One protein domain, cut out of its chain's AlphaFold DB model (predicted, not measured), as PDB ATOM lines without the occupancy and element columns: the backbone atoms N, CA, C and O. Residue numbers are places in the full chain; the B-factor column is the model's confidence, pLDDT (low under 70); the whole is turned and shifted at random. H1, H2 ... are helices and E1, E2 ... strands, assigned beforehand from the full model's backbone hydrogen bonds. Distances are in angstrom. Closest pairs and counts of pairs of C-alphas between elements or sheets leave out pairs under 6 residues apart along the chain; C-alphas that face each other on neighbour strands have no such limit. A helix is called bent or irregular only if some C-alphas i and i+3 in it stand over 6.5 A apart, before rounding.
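AT A GLANCE: This is residues 19 to 64 of the 193 residues of an uncharacterized protein of Rhodobacterales bacterium (UniProt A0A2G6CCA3). A long helix, H1, makes one end of a flat little structure and a short helix, H2, the other, with a small two-stranded hairpin, E1 and E2, between them. H1 meets the hairpin only near its own last residues, and its residues 19 to 25 stick out free of the rest. The printed part has 46 residues with two named helices and two named strands, in the order H1, E1, E2, H2; the strands make one antiparallel sheet, and the class is mostly helix. The whole is only just loose, close to compact, with a radius of gyration of the C-alphas of 11.8 A, and it spans 33 by 23 by 10 A, only just flat.

IN THESE COORDINATES: H1 is residues 19 to 35 and begins with C-alpha 19 at (-30.015, 23.100, -3.873); it is 24.4 A from first to last C-alpha. E1 is residues 39 to 41, 6.3 A long, with C-alpha 39 at (-26.503, 1.614, -14.665). E2 is residues 45 to 47, 6.8 A long. H2 is residues 52 to 58, 9.9 A long, and ends with C-alpha 58 at (-34.421, -3.038, -19.155).

HOW THE PARTS SIT: Residues 30 to 34 of H1 have C-alphas within 10 A of C-alphas in the sheet. The closest C-alphas of H1 and E1 are those of Leu 34 and Glu 40, 7.5 A apart. Those of H1 and E2 are Phe 33 and Phe 46, 7.1 A apart. E1 and E2 form a hairpin of antiparallel neighbours, with 138 degrees between their directions. C-alphas 40 and 46 face each other at 4.7 A. N 39 and O 47, at 2.8 A, and N 41 and O 45, also at 2.8 A, are within hydrogen-bond range. The closest C-alphas of E1 and H2 are those of Ile 41 and Glu 54, 6.7 A apart. For E2 and H2 they are Ala 47 and Glu 54, 5.9 A apart. H1 and H2 are apart. In both H1 and H2 every O i to N i+4 pair is within hydrogen-bond range, and neither helix is bent.

THE WHOLE: The two C-alphas farthest apart are those of Asp 21 and Asn 59, at 33.9 A, while the first and last printed C-alphas, Ala 19 and Arg 64, are 25.2 A apart. The printed part has no cut. The links from H1 to E1, from E1 to E2 and from E2 to H2 are tight, with 3, 3 and 4 residues. Residues 59 to 64 follow H2 with no named element. The mean pLDDT of the printed part is 94.5, and no printed residue is under 70.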
ATOM      1  N   ALA A  19     -29.375  23.993  -2.906       87.31
ATOM      2  CA  ALA A  19     -30.015  23.100  -3.873       87.31
ATOM      3  C   ALA A  19     -29.047  22.772  -5.022       87.31
ATOM      4  O   ALA A  19     -28.965  21.625  -5.456       87.31
ATOM      5  N   GLU A  20     -28.283  23.774  -5.439       90.19
ATOM      6  CA  GLU A  20     -27.248  23.720  -6.458       90.19
ATOM      7  C   GLU A  20     -26.106  22.797  -6.017       90.19
ATOM      8  O   GLU A  20     -25.776  21.860  -6.740       90.19
ATOM      9  N   ASP A  21     -25.601  22.956  -4.786       93.81
ATOM     10  CA  ASP A  21     -24.545  22.084  -4.246       93.81
ATOM     11  C   ASP A  21     -25.013  20.623  -4.160       93.81
ATOM     12  O   ASP A  21     -24.258  19.691  -4.426       93.81
ATOM     13  N   ARG A  22     -26.282  20.385  -3.792       91.06
ATOM     14  CA  ARG A  22     -26.846  19.025  -3.756       91.06
ATOM     15  C   ARG A  22     -26.918  18.398  -5.141       91.06
ATOM     16  O   ARG A  22     -26.695  17.196  -5.256       91.06
ATOM     17  N   LEU A  23     -27.239  19.189  -6.162       88.38
ATOM     18  CA  LEU A  23     -27.253  18.725  -7.544       88.38
ATOM     19  C   LEU A  23     -25.835  18.405  -8.032       88.38
ATOM     20  O   LEU A  23     -25.631  17.371  -8.661       88.38
ATOM     21  N   GLU A  24     -24.850  19.239  -7.700       93.81
ATOM     22  CA  GLU A  24     -23.443  18.978  -8.024       93.81
ATOM     23  C   GLU A  24     -22.928  17.705  -7.336       93.81
ATOM     24  O   GLU A  24     -22.315  16.852  -7.983       93.81
ATOM     25  N   LEU A  25     -23.243  17.519  -6.051       94.69
ATOM     26  CA  LEU A  25     -22.915  16.297  -5.310       94.69
ATOM     27  C   LEU A  25     -23.579  15.058  -5.922       94.69
ATOM     28  O   LEU A  25     -22.935  14.015  -6.034       94.69
ATOM     29  N   PHE A  26     -24.845  15.164  -6.337       92.25
ATOM     30  CA  PHE A  26     -25.543  14.080  -7.027       92.25
ATOM     31  C   PHE A  26     -24.868  13.732  -8.357       92.25
ATOM     32  O   PHE A  26     -24.560  12.566  -8.585       92.25
ATOM     33  N   ASN A  27     -24.581  14.726  -9.203       92.75
ATOM     34  CA  ASN A  27     -23.922  14.505 -10.492       92.75
ATOM     35  C   ASN A  27     -22.529  13.894 -10.313       92.75
ATOM     36  O   ASN A  27     -22.175  12.963 -11.026       92.75
ATOM     37  N   THR A  28     -21.777  14.350  -9.310       96.06
ATOM     38  CA  THR A  28     -20.466  13.777  -8.978       96.06
ATOM     39  C   THR A  28     -20.590  12.299  -8.603       96.06
ATOM     40  O   THR A  28     -19.833  11.468  -9.099       96.06
ATOM     41  N   ALA A  29     -21.555  11.945  -7.748       95.50
ATOM     42  CA  ALA A  29     -21.798  10.553  -7.375       95.50
ATOM     43  C   ALA A  29     -22.246   9.708  -8.577       95.50
ATOM     44  O   ALA A  29     -21.736   8.608  -8.767       95.50
ATOM     45  N   ARG A  30     -23.153  10.238  -9.407       95.00
ATOM     46  CA  ARG A  30     -23.615   9.590 -10.639       95.00
ATOM     47  C   ARG A  30     -22.440   9.264 -11.554       95.00
ATOM     48  O   ARG A  30     -22.288   8.117 -11.952       95.00
ATOM     49  N   ASP A  31     -21.592  10.243 -11.851       96.38
ATOM     50  CA  ASP A  31     -20.472  10.065 -12.773       96.38
ATOM     51  C   ASP A  31     -19.474   9.009 -12.250       96.38
ATOM     52  O   ASP A  31     -18.938   8.226 -13.033       96.38
ATOM     53  N   LEU A  32     -19.285   8.919 -10.924       97.75
ATOM     54  CA  LEU A  32     -18.483   7.863 -10.291       97.75
ATOM     55  C   LEU A  32     -19.118   6.471 -10.428       97.75
ATOM     56  O   LEU A  32     -18.416   5.524 -10.772       97.75
ATOM     57  N   PHE A  33     -20.425   6.334 -10.186       97.56
ATOM     58  CA  PHE A  33     -21.127   5.053 -10.340       97.56
ATOM     59  C   PHE A  33     -21.110   4.562 -11.789       97.56
ATOM     60  O   PHE A  33     -20.824   3.392 -12.038       97.56
ATOM     61  N   LEU A  34     -21.352   5.461 -12.747       96.44
ATOM     62  CA  LEU A  34     -21.282   5.136 -14.171       96.44
ATOM     63  C   LEU A  34     -19.864   4.707 -14.576       96.44
ATOM     64  O   LEU A  34     -19.699   3.735 -15.314       96.44
ATOM     65  N   ALA A  35     -18.832   5.390 -14.067       97.69
ATOM     66  CA  ALA A  35     -17.439   5.022 -14.316       97.69
ATOM     67  C   ALA A  35     -17.063   3.643 -13.739       97.69
ATOM     68  O   ALA A  35     -16.197   2.974 -14.300       97.69
ATOM     69  N   ASP A  36     -17.727   3.206 -12.663       97.56
ATOM     70  CA  ASP A  36     -17.553   1.884 -12.041       97.56
ATOM     71  C   ASP A  36     -18.493   0.807 -12.633       97.56
ATOM     72  O   ASP A  36     -18.549  -0.326 -12.157       97.56
ATOM     73  N   GLY A  37     -19.224   1.139 -13.705       97.38
ATOM     74  CA  GLY A  37     -20.029   0.194 -14.479       97.38
ATOM     75  C   GLY A  37     -21.447  -0.042 -13.959       97.38
ATOM     76  O   GLY A  37     -22.092  -0.991 -14.405       97.38
ATOM     77  N   PHE A  38     -21.950   0.792 -13.047       98.12
ATOM     78  CA  PHE A  38     -23.359   0.772 -12.658       98.12
ATOM     79  C   PHE A  38     -24.225   1.449 -13.728       98.12
ATOM     80  O   PHE A  38     -23.810   2.422 -14.354       98.12
ATOM     81  N   ALA A  39     -25.449   0.958 -13.904       95.56
ATOM     82  CA  ALA A  39     -26.503   1.614 -14.665       95.56
ATOM     83  C   ALA A  39     -27.331   2.526 -13.748       95.56
ATOM     84  O   ALA A  39     -27.550   2.199 -12.580       95.56
ATOM     85  N   GLU A  40     -27.792   3.660 -14.273       94.19
ATOM     86  CA  GLU A  40     -28.773   4.519 -13.603       94.19
ATOM     87  C   GLU A  40     -30.180   3.962 -13.847       94.19
ATOM     88  O   GLU A  40     -30.587   3.793 -14.995       94.19
ATOM     89  N   ILE A  41     -30.916   3.695 -12.767       94.19
ATOM     90  CA  ILE A  41     -32.282   3.170 -12.803       94.19
ATOM     91  C   ILE A  41     -33.237   4.096 -12.057       94.19
ATOM     92  O   ILE A  41     -32.961   4.577 -10.949       94.19
ATOM     93  N   GLY A  42     -34.404   4.331 -12.658       91.56
ATOM     94  CA  GLY A  42     -35.384   5.253 -12.105       91.56
ATOM     95  C   GLY A  42     -34.801   6.648 -11.857       91.56
ATOM     96  O   GLY A  42     -33.987   7.142 -12.625       91.56
ATOM     97  N   ILE A  43     -35.238   7.308 -10.783       91.50
ATOM     98  CA  ILE A  43     -34.953   8.730 -10.530       91.50
ATOM     99  C   ILE A  43     -33.698   8.999  -9.692       91.50
ATOM    100  O   ILE A  43     -33.302  10.159  -9.584       91.50
ATOM    101  N   ASP A  44     -33.157   7.994  -8.998       89.31
ATOM    102  CA  ASP A  44     -32.064   8.175  -8.027       89.31
ATOM    103  C   ASP A  44     -31.330   6.882  -7.617       89.31
ATOM    104  O   ASP A  44     -30.659   6.876  -6.582       89.31
ATOM    105  N   HIS A  45     -31.468   5.785  -8.367       94.44
ATOM    106  CA  HIS A  45     -30.846   4.504  -8.024       94.44
ATOM    107  C   HIS A  45     -29.808   4.074  -9.058       94.44
ATOM    108  O   HIS A  45     -29.881   4.428 -10.229       94.44
ATOM    109  N   PHE A  46     -28.842   3.283  -8.592       96.00
ATOM    110  CA  PHE A  46     -27.781   2.712  -9.410       96.00
ATOM    111  C   PHE A  46     -27.689   1.217  -9.138       96.00
ATOM    112  O   PHE A  46     -27.708   0.804  -7.976       96.00
ATOM    113  N   ALA A  47     -27.579   0.415 -10.190       97.06
ATOM    114  CA  ALA A  47     -27.527  -1.038 -10.089       97.06
ATOM    115  C   ALA A  47     -26.480  -1.618 -11.046       97.06
ATOM    116  O   ALA A  47     -26.200  -1.052 -12.099       97.06
ATOM    117  N   LEU A  48     -25.866  -2.744 -10.672       97.75
ATOM    118  CA  LEU A  48     -24.962  -3.449 -11.582       97.75
ATOM    119  C   LEU A  48     -25.762  -4.041 -12.756       97.75
ATOM    120  O   LEU A  48     -26.904  -4.445 -12.555       97.75
ATOM    121  N   PRO A  49     -25.165  -4.222 -13.945       96.50
ATOM    122  CA  PRO A  49     -25.852  -4.825 -15.093       96.50
ATOM    123  C   PRO A  49     -26.409  -6.233 -14.836       96.50
ATOM    124  O   PRO A  49     -27.331  -6.676 -15.513       96.50
ATOM    125  N   SER A  50     -25.830  -6.960 -13.876       96.38
ATOM    126  CA  SER A  50     -26.288  -8.288 -13.452       96.38
ATOM    127  C   SER A  50     -27.307  -8.261 -12.309       96.38
ATOM    128  O   SER A  50     -27.737  -9.324 -11.868       96.38
ATOM    129  N   ASP A  51     -27.620  -7.085 -11.767       97.38
ATOM    130  CA  ASP A  51     -28.600  -6.919 -10.700       97.38
ATOM    131  C   ASP A  51     -30.018  -7.123 -11.249       97.38
ATOM    132  O   ASP A  51     -30.333  -6.730 -12.377       97.38
ATOM    133  N   GLY A  52     -30.884  -7.741 -10.447       96.38
ATOM    134  CA  GLY A  52     -32.258  -8.018 -10.847       96.38
ATOM    135  C   GLY A  52     -33.068  -6.749 -11.126       96.38
ATOM    136  O   GLY A  52     -33.891  -6.754 -12.043       96.38
ATOM    137  N   LEU A  53     -32.768  -5.631 -10.451       96.31
ATOM    138  CA  LEU A  53     -33.427  -4.348 -10.700       96.31
ATOM    139  C   LEU A  53     -33.081  -3.766 -12.068       96.31
ATOM    140  O   LEU A  53     -33.975  -3.277 -12.754       96.31
ATOM    141  N   GLU A  54     -31.816  -3.845 -12.483       96.50
ATOM    142  CA  GLU A  54     -31.409  -3.372 -13.809       96.50
ATOM    143  C   GLU A  54     -32.009  -4.256 -14.905       96.50
ATOM    144  O   GLU A  54     -32.571  -3.760 -15.880       96.50
ATOM    145  N   ILE A  55     -32.014  -5.578 -14.704       96.38
ATOM    146  CA  ILE A  55     -32.699  -6.508 -15.610       96.38
ATOM    147  C   ILE A  55     -34.202  -6.188 -15.675       96.38
ATOM    148  O   ILE A  55     -34.802  -6.203 -16.753       96.38
ATOM    149  N   ALA A  56     -34.843  -5.897 -14.543       95.44
ATOM    150  CA  ALA A  56     -36.256  -5.543 -14.497       95.44
ATOM    151  C   ALA A  56     -36.534  -4.206 -15.196       95.44
ATOM    152  O   ALA A  56     -37.543  -4.108 -15.897       95.44
ATOM    153  N   HIS A  57     -35.649  -3.216 -15.044       95.25
ATOM    154  CA  HIS A  57     -35.737  -1.913 -15.702       95.25
ATOM    155  C   HIS A  57     -35.606  -2.043 -17.223       95.25
ATOM    156  O   HIS A  57     -36.497  -1.602 -17.945       95.25
ATOM    157  N   GLN A  58     -34.594  -2.765 -17.719       94.06
ATOM    158  CA  GLN A  58     -34.421  -3.038 -19.155       94.06
ATOM    159  C   GLN A  58     -35.635  -3.744 -19.777       94.06
ATOM    160  O   GLN A  58     -35.962  -3.526 -20.944       94.06
ATOM    161  N   ASN A  59     -36.327  -4.575 -18.993       93.12
ATOM    162  CA  ASN A  59     -37.534  -5.278 -19.420       93.12
ATOM    163  C   ASN A  59     -38.835  -4.476 -19.216       93.12
ATOM    164  O   ASN A  59     -39.906  -4.986 -19.547       93.12
ATOM    165  N   GLY A  60     -38.785  -3.269 -18.638       90.88
ATOM    166  CA  GLY A  60     -39.975  -2.467 -18.311       90.88
ATOM    167  C   GLY A  60     -40.880  -3.107 -17.250       90.88
ATOM    168  O   GLY A  60     -42.097  -2.924 -17.252       90.88
ATOM    169  N   THR A  61     -40.305  -3.932 -16.371       92.62
ATOM    170  CA  THR A  61     -41.025  -4.677 -15.319       92.62
ATOM    171  C   THR A  61     -40.653  -4.256 -13.901       92.62
ATOM    172  O   THR A  61     -41.228  -4.785 -12.947       92.62
ATOM    173  N   MET A  62     -39.725  -3.308 -13.756       95.00
ATOM    174  CA  MET A  62     -39.390  -2.701 -12.472       95.00
ATOM    175  C   MET A  62     -40.615  -1.987 -11.890       95.00
ATOM    176  O   MET A  62     -41.376  -1.320 -12.590       95.00
ATOM    177  N   ARG A  63     -40.817  -2.154 -10.586       93.50
ATOM    178  CA  ARG A  63     -41.904  -1.549  -9.816       93.50
ATOM    179  C   ARG A  63     -41.331  -0.633  -8.751       93.50
ATOM    180  O   ARG A  63     -40.145  -0.699  -8.420       93.50
ATOM    181  N   ARG A  64     -42.191   0.193  -8.155       92.25
ATOM    182  CA  ARG A  64     -41.799   1.056  -7.040       92.25
ATOM    183  C   ARG A  64     -42.827   1.010  -5.921       92.25
ATOM    184  O   ARG A  64     -43.995   1.328  -6.117       92.25
TER     185      ARG A  64